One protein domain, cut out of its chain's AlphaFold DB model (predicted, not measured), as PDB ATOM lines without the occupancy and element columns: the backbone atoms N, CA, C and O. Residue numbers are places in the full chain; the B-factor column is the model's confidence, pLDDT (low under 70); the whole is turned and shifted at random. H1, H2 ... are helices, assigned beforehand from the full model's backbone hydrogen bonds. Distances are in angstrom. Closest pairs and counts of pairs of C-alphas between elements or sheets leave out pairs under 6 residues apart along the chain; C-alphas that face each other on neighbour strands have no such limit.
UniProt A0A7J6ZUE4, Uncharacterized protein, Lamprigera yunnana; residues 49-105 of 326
ATOM      1  N   LEU A  49     190.253 224.926 193.909       85.06
ATOM      2  CA  LEU A  49     190.664 225.958 194.861       85.06
ATOM      3  C   LEU A  49     189.509 226.351 195.783       85.06
ATOM      4  O   LEU A  49     189.694 226.488 196.994       85.06
ATOM      5  N   TYR A  50     188.303 226.483 195.234       86.94
ATOM      6  CA  TYR A  50     187.102 226.732 196.021       86.94
ATOM      7  C   TYR A  50     186.807 225.589 197.003       86.94
ATOM      8  O   TYR A  50     186.609 225.845 198.193       86.94
ATOM      9  N   LEU A  51     186.821 224.337 196.528       87.06
ATOM     10  CA  LEU A  51     186.615 223.153 197.370       87.06
ATOM     11  C   LEU A  51     187.683 223.062 198.466       87.06
ATOM     12  O   LEU A  51     187.344 222.923 199.638       87.06
ATOM     13  N   TRP A  52     188.957 223.254 198.123       89.19
ATOM     14  CA  TRP A  52     190.062 223.271 199.082       89.19
ATOM     15  C   TRP A  52     189.884 224.320 200.170       89.19
ATOM     16  O   TRP A  52     190.013 224.015 201.354       89.19
ATOM     17  N   ASN A  53     189.515 225.541 199.795       88.31
ATOM     18  CA  ASN A  53     189.285 226.607 200.761       88.31
ATOM     19  C   ASN A  53     188.100 226.317 201.695       88.31
ATOM     20  O   ASN A  53     188.111 226.777 202.839       88.31
ATOM     21  N   LYS A  54     187.089 225.562 201.245       89.19
ATOM     22  CA  LYS A  54     185.991 225.103 202.108       89.19
ATOM     23  C   LYS A  54     186.427 223.989 203.053       89.19
ATOM     24  O   LYS A  54     186.240 224.132 204.257       89.19
ATOM     25  N   GLU A  55     187.044 222.931 202.543       84.19
ATOM     26  CA  GLU A  55     187.463 221.790 203.369       84.19
ATOM     27  C   GLU A  55     188.548 222.186 204.380       84.19
ATOM     28  O   GLU A  55     188.521 221.769 205.536       84.19
ATOM     29  N   LYS A  56     189.461 223.092 204.006       90.44
ATOM     30  CA  LYS A  56     190.463 223.642 204.929       90.44
ATOM     31  C   LYS A  56     189.815 224.345 206.126       90.44
ATOM     32  O   LYS A  56     190.291 224.197 207.248       90.44
ATOM     33  N   LYS A  57     188.709 225.072 205.917       91.31
ATOM     34  CA  LYS A  57     187.937 225.697 207.012       91.31
ATOM     35  C   LYS A  57     187.257 224.665 207.915       91.31
ATOM     36  O   LYS A  57     187.007 224.966 209.076       91.31
ATOM     37  N   LEU A  58     186.981 223.466 207.399       89.50
ATOM     38  CA  LEU A  58     186.446 222.331 208.155       89.50
ATOM     39  C   LEU A  58     187.544 221.505 208.855       89.50
ATOM     40  O   LEU A  58     187.228 220.552 209.561       89.50
ATOM     41  N   GLY A  59     188.821 221.877 208.701       92.00
ATOM     42  CA  GLY A  59     189.953 221.241 209.381       92.00
ATOM     43  C   GLY A  59     190.605 220.084 208.617       92.00
ATOM     44  O   GLY A  59     191.451 219.388 209.179       92.00
ATOM     45  N   PHE A  60     190.260 219.866 207.344       88.06
ATOM     46  CA  PHE A  60     190.909 218.837 206.528       88.06
ATOM     47  C   PHE A  60     192.359 219.216 206.185       88.06
ATOM     48  O   PHE A  60     192.657 220.353 205.820       88.06
ATOM     49  N   LYS A  61     193.274 218.238 206.273       90.75
ATOM     50  CA  LYS A  61     194.715 218.423 205.998       90.75
ATOM     51  C   LYS A  61     195.070 218.358 204.510       90.75
ATOM     52  O   LYS A  61     196.085 218.913 204.106       90.75
ATOM     53  N   PHE A  62     194.260 217.671 203.712       87.38
ATOM     54  CA  PHE A  62     194.414 217.527 202.265       87.38
ATOM     55  C   PHE A  62     193.071 217.127 201.641       87.38
ATOM     56  O   PHE A  62     192.183 216.642 202.344       87.38
ATOM     57  N   ILE A  63     192.936 217.290 200.323       82.69
ATOM     58  CA  ILE A  63     191.832 216.727 199.536       82.69
ATOM     59  C   ILE A  63     192.392 215.656 198.603       82.69
ATOM     60  O   ILE A  63     193.331 215.906 197.850       82.69
ATOM     61  N   SER A  64     191.779 214.472 198.616       83.75
ATOM     62  CA  SER A  64     192.057 213.437 197.620       83.75
ATOM     63  C   SER A  64     191.281 213.729 196.337       83.75
ATOM     64  O   SER A  64     190.083 213.460 196.250       83.75
ATOM     65  N   LEU A  65     191.967 214.252 195.318       82.06
ATOM     66  CA  LEU A  65     191.357 214.531 194.010       82.06
ATOM     67  C   LEU A  65     190.856 213.262 193.304       82.06
ATOM     68  O   LEU A  65     189.926 213.331 192.509       82.06
ATOM     69  N   ARG A  66     191.414 212.091 193.647       76.75
ATOM     70  CA  ARG A  66     190.944 210.785 193.159       76.75
ATOM     71  C   ARG A  66     189.489 210.506 193.541       76.75
ATOM     72  O   ARG A  66     188.807 209.798 192.821       76.75
ATOM     73  N   ASN A  67     189.004 211.070 194.642       79.69
ATOM     74  CA  ASN A  67     187.624 210.866 195.082       79.69
ATOM     75  C   ASN A  67     186.637 211.828 194.395       79.69
ATOM     76  O   ASN A  67     185.434 211.713 194.606       79.69
ATOM     77  N   LEU A  68     187.140 212.786 193.606       83.06
ATOM     78  CA  LEU A  68     186.352 213.806 192.909       83.06
ATOM     79  C   LEU A  68     186.159 213.486 191.417       83.06
ATOM     80  O   LEU A  68     185.672 214.332 190.670       83.06
ATOM     81  N   ASN A  69     186.546 212.287 190.975       83.50
ATOM     82  CA  ASN A  69     186.326 211.820 189.611       83.50
ATOM     83  C   ASN A  69     185.143 210.835 189.528       83.50
ATOM     84  O   ASN A  69     184.603 210.383 190.539       83.50
ATOM     85  N   GLN A  70     184.716 210.528 188.301       86.62
ATOM     86  CA  GLN A  70     183.601 209.612 188.048       86.62
ATOM     87  C   GLN A  70     184.033 208.131 188.052       86.62
ATOM     88  O   GLN A  70     183.170 207.253 188.048       86.62
ATOM     89  N   ASP A  71     185.333 207.822 188.124       79.00
ATOM     90  CA  ASP A  71     185.855 206.449 188.022       79.00
ATOM     91  C   ASP A  71     185.175 205.459 188.987       79.00
ATOM     92  O   ASP A  71     184.801 204.373 188.538       79.00
ATOM     93  N   PRO A  72     184.920 205.781 190.277       76.19
ATOM     94  CA  PRO A  72     184.217 204.866 191.175       76.19
ATOM     95  C   PRO A  72     182.818 204.491 190.672       76.19
ATOM     96  O   PRO A  72     182.389 203.344 190.821       76.19
ATOM     97  N   LEU A  73     182.115 205.435 190.040       82.12
ATOM     98  CA  LEU A  73     180.795 205.202 189.463       82.12
ATOM     99  C   LEU A  73     180.886 204.325 188.207       82.12
ATOM    100  O   LEU A  73     180.082 203.408 188.034       82.12
ATOM    101  N   GLU A  74     181.884 204.552 187.352       81.31
ATOM    102  CA  GLU A  74     182.118 203.720 186.164       81.31
ATOM    103  C   GLU A  74     182.496 202.284 186.529       81.31
ATOM    104  O   GLU A  74     181.968 201.327 185.948       81.31
ATOM    105  N   ILE A  75     183.358 202.128 187.536       79.12
ATOM    106  CA  ILE A  75     183.740 200.837 188.111       79.12
ATOM    107  C   ILE A  75     182.500 200.139 188.676       79.12
ATOM    108  O   ILE A  75     182.266 198.963 188.386       79.12
ATOM    109  N   PHE A  76     181.647 200.862 189.404       81.75
ATOM    110  CA  PHE A  76     180.402 200.322 189.943       81.75
ATOM    111  C   PHE A  76     179.430 199.857 188.845       81.75
ATOM    112  O   PHE A  76     178.886 198.749 188.915       81.75
ATOM    113  N   PHE A  77     179.268 200.626 187.766       83.06
ATOM    114  CA  PHE A  77     178.517 200.172 186.591       83.06
ATOM    115  C   PHE A  77     179.192 198.992 185.880       83.06
ATOM    116  O   PHE A  77     178.512 198.136 185.305       83.06
ATOM    117  N   GLY A  78     180.521 198.897 185.927       79.50
ATOM    118  CA  GLY A  78     181.276 197.706 185.545       79.50
ATOM    119  C   GLY A  78     180.855 196.480 186.355       79.50
ATOM    120  O   GLY A  78     180.532 195.442 185.769       79.50
ATOM    121  N   TYR A  79     180.749 196.610 187.680       79.69
ATOM    122  CA  TYR A  79     180.277 195.531 188.547       79.69
ATOM    123  C   TYR A  79     178.839 195.119 188.236       79.69
ATOM    124  O   TYR A  79     178.590 193.922 188.079       79.69
ATOM    125  N   ILE A  80     177.920 196.069 188.031       82.56
ATOM    126  CA  ILE A  80     176.534 195.768 187.626       82.56
ATOM    127  C   ILE A  80     176.496 194.982 186.310       82.56
ATOM    128  O   ILE A  80     175.778 193.990 186.211       82.56
ATOM    129  N   ARG A  81     177.298 195.365 185.308       79.81
ATOM    130  CA  ARG A  81     177.369 194.648 184.019       79.81
ATOM    131  C   ARG A  81     178.031 193.269 184.131       79.81
ATOM    132  O   ARG A  81     177.731 192.358 183.352       79.81
ATOM    133  N   SER A  82     178.944 193.103 185.088       74.00
ATOM    134  CA  SER A  82     179.589 191.820 185.390       74.00
ATOM    135  C   SER A  82     178.659 190.864 186.153       74.00
ATOM    136  O   SER A  82     178.766 189.641 186.004       74.00
ATOM    137  N   HIS A  83     177.696 191.417 186.895       68.38
ATOM    138  CA  HIS A  83     176.675 190.686 187.631       68.38
ATOM    139  C   HIS A  83     175.736 189.955 186.648       68.38
ATOM    140  O   HIS A  83     175.115 190.555 185.773       68.38
ATOM    141  N   GLY A  84     175.655 188.621 186.743       60.81
ATOM    142  CA  GLY A  84     174.755 187.816 185.898       60.81
ATOM    143  C   GLY A  84     175.297 187.357 184.531       60.81
ATOM    144  O   GLY A  84     174.526 187.228 183.586       60.81
ATOM    145  N   VAL A  85     176.589 187.017 184.425       57.47
ATOM    146  CA  VAL A  85     177.222 186.434 183.213       57.47
ATOM    147  C   VAL A  85     177.171 187.385 182.004       57.47
ATOM    148  O   VAL A  85     176.581 187.075 180.972       57.47
ATOM    149  N   ARG A  86     177.879 188.519 182.112       55.38
ATOM    150  CA  ARG A  86     178.100 189.491 181.018       55.38
ATOM    151  C   ARG A  86     176.808 190.114 180.481       55.38
ATOM    152  O   ARG A  86     176.600 190.182 179.268       55.38
ATOM    153  N   ASN A  87     175.957 190.600 181.381       64.75
ATOM    154  CA  ASN A  87     174.821 191.433 181.009       64.75
ATOM    155  C   ASN A  87     175.313 192.853 180.686       64.75
ATOM    156  O   ASN A  87     175.193 193.771 181.489       64.75
ATOM    157  N   ILE A  88     175.934 193.014 179.514       71.62
ATOM    158  CA  ILE A  88     176.579 194.266 179.086       71.62
ATOM    159  C   ILE A  88     175.602 195.444 178.948       71.62
ATOM    160  O   ILE A  88     176.050 196.586 178.942       71.62
ATOM    161  N   ASN A  89     174.299 195.165 178.858       77.19
ATOM    162  CA  ASN A  89     173.231 196.156 178.803       77.19
ATOM    163  C   ASN A  89     171.995 195.640 179.573       77.19
ATOM    164  O   ASN A  89     171.112 195.022 178.969       77.19
ATOM    165  N   PRO A  90     171.955 195.797 180.909       76.62
ATOM    166  CA  PRO A  90     170.841 195.315 181.713       76.62
ATOM    167  C   PRO A  90     169.560 196.105 181.423       76.62
ATOM    168  O   PRO A  90     169.585 197.326 181.333       76.62
ATOM    169  N   MET A  91     168.412 195.418 181.355       81.50
ATOM    170  CA  MET A  91     167.116 196.104 181.478       81.50
ATOM    171  C   MET A  91     166.989 196.723 182.877       81.50
ATOM    172  O   MET A  91     167.610 196.226 183.821       81.50
ATOM    173  N   CYS A  92     166.142 197.745 183.025       84.06
ATOM    174  CA  CYS A  92     165.948 198.477 184.281       84.06
ATOM    175  C   CYS A  92     165.739 197.551 185.493       84.06
ATOM    176  O   CYS A  92     166.414 197.713 186.506       84.06
ATOM    177  N   ASP A  93     164.912 196.509 185.367       79.31
ATOM    178  CA  ASP A  93     164.661 195.563 186.465       79.31
ATOM    179  C   ASP A  93     165.921 194.787 186.880       79.31
ATOM    180  O   ASP A  93     166.193 194.584 188.064       79.31
ATOM    181  N   PHE A  94     166.745 194.376 185.910       78.75
ATOM    182  CA  PHE A  94     168.010 193.690 186.185       78.75
ATOM    183  C   PHE A  94     169.059 194.627 186.771       78.75
ATOM    184  O   PHE A  94     169.855 194.190 187.608       78.75
ATOM    185  N   PHE A  95     169.058 195.894 186.356       84.62
ATOM    186  CA  PHE A  95     169.901 196.924 186.946       84.62
ATOM    187  C   PHE A  95     169.541 197.117 188.421       84.62
ATOM    188  O   PHE A  95     170.412 196.966 189.273       84.62
ATOM    189  N   VAL A  96     168.258 197.335 188.737       83.81
ATOM    190  CA  VAL A  96     167.769 197.533 190.113       83.81
ATOM    191  C   VAL A  96     168.092 196.328 190.996       83.81
ATOM    192  O   VAL A  96     168.588 196.489 192.111       83.81
ATOM    193  N   ASN A  97     167.868 195.112 190.501       81.81
ATOM    194  CA  ASN A  97     168.158 193.902 191.269       81.81
ATOM    195  C   ASN A  97     169.663 193.699 191.499       81.81
ATOM    196  O   ASN A  97     170.073 193.334 192.603       81.81
ATOM    197  N   SER A  98     170.495 193.967 190.491       82.12
ATOM    198  CA  SER A  98     171.956 193.859 190.617       82.12
ATOM    199  C   SER A  98     172.522 194.943 191.530       82.12
ATOM    200  O   SER A  98     173.373 194.648 192.360       82.12
ATOM    201  N   PHE A  99     171.995 196.165 191.447       85.00
ATOM    202  CA  PHE A  99     172.319 197.279 192.335       85.00
ATOM    203  C   PHE A  99     172.039 196.925 193.800       85.00
ATOM    204  O   PHE A  99     172.945 196.982 194.630       85.00
ATOM    205  N   LYS A 100     170.816 196.464 194.108       83.06
ATOM    206  CA  LYS A 100     170.434 196.020 195.461       83.06
ATOM    207  C   LYS A 100     171.351 194.907 195.970       83.06
ATOM    208  O   LYS A 100     171.823 194.965 197.100       83.06
ATOM    209  N   THR A 101     171.627 193.917 195.121       82.19
ATOM    210  CA  THR A 101     172.485 192.776 195.472       82.19
ATOM    211  C   THR A 101     173.919 193.215 195.764       82.19
ATOM    212  O   THR A 101     174.476 192.791 196.770       82.19
ATOM    213  N   LEU A 102     174.508 194.080 194.932       77.94
ATOM    214  CA  LEU A 102     175.877 194.570 195.124       77.94
ATOM    215  C   LEU A 102     176.005 195.422 196.386       77.94
ATOM    216  O   LEU A 102     176.970 195.243 197.121       77.94
ATOM    217  N   ILE A 103     175.027 196.286 196.679       79.69
ATOM    218  CA  ILE A 103     175.022 197.064 197.926       79.69
ATOM    219  C   ILE A 103     174.998 196.133 199.132       79.69
ATOM    220  O   ILE A 103     175.877 196.232 199.979       79.69
ATOM    221  N   VAL A 104     174.041 195.200 199.198       77.50
ATOM    222  CA  VAL A 104     173.933 194.269 200.332       77.50
ATOM    223  C   VAL A 104     175.180 193.390 200.438       77.50
ATOM    224  O   VAL A 104     175.703 193.208 201.531       77.50
ATOM    225  N   SER A 105     175.691 192.868 199.322       69.62
ATOM    226  CA  SER A 105     176.888 192.021 199.309       69.62
ATOM    227  C   SER A 105     178.130 192.768 199.790       69.62
ATOM    228  O   SER A 105     178.889 192.205 200.567       69.62
TER     229      SER A 105
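This is residues 49 to 105 of the 326 residues of an uncharacterized protein of Lamprigera yunnana (UniProt A0A7J6ZUE4). An open string of helices without a common core: H1 at one end, short H2 and then H3 along the length, and H4 packing on H3 at the other end. The 57 printed residues hold four named helices, H1 to H4 in order, and no named strand; the class is all helix. The whole is extended, with a radius of gyration of the C-alphas of 16.8 A and spans of 46 by 20 by 16 A.

H1, residues 49 to 57, begins at C-alpha (190.664, 225.958, 194.861) and is 12.5 A long. H2 is residues 65 to 68, 5.2 A. H3 is residues 71 to 82, 16.1 A. H4, residues 92 to 105, is 19.7 A long and ends at C-alpha (176.888, 192.021, 199.309).

H1 and H2 are apart. H2 and H3 meet only through their tight link. H3, with residues 79 to 80 alone, touches H4; the closest C-alphas, of Ile 80 and Ser 98, are 5.8 A apart. Their lines are only just about perpendicular, at 72 degrees. Every O i to N i+4 pair is within hydrogen-bond range in H3 and H4, and 4 of 5 in H1; H2 is too short for one.

The farthest C-alphas, of Lys 57 and Val 85, are 47.1 A apart. The printed part has no cut and no long link. Residues 64 to 75 stand free. The model's pLDDT is under 70 at residues 83 to 87 and 105.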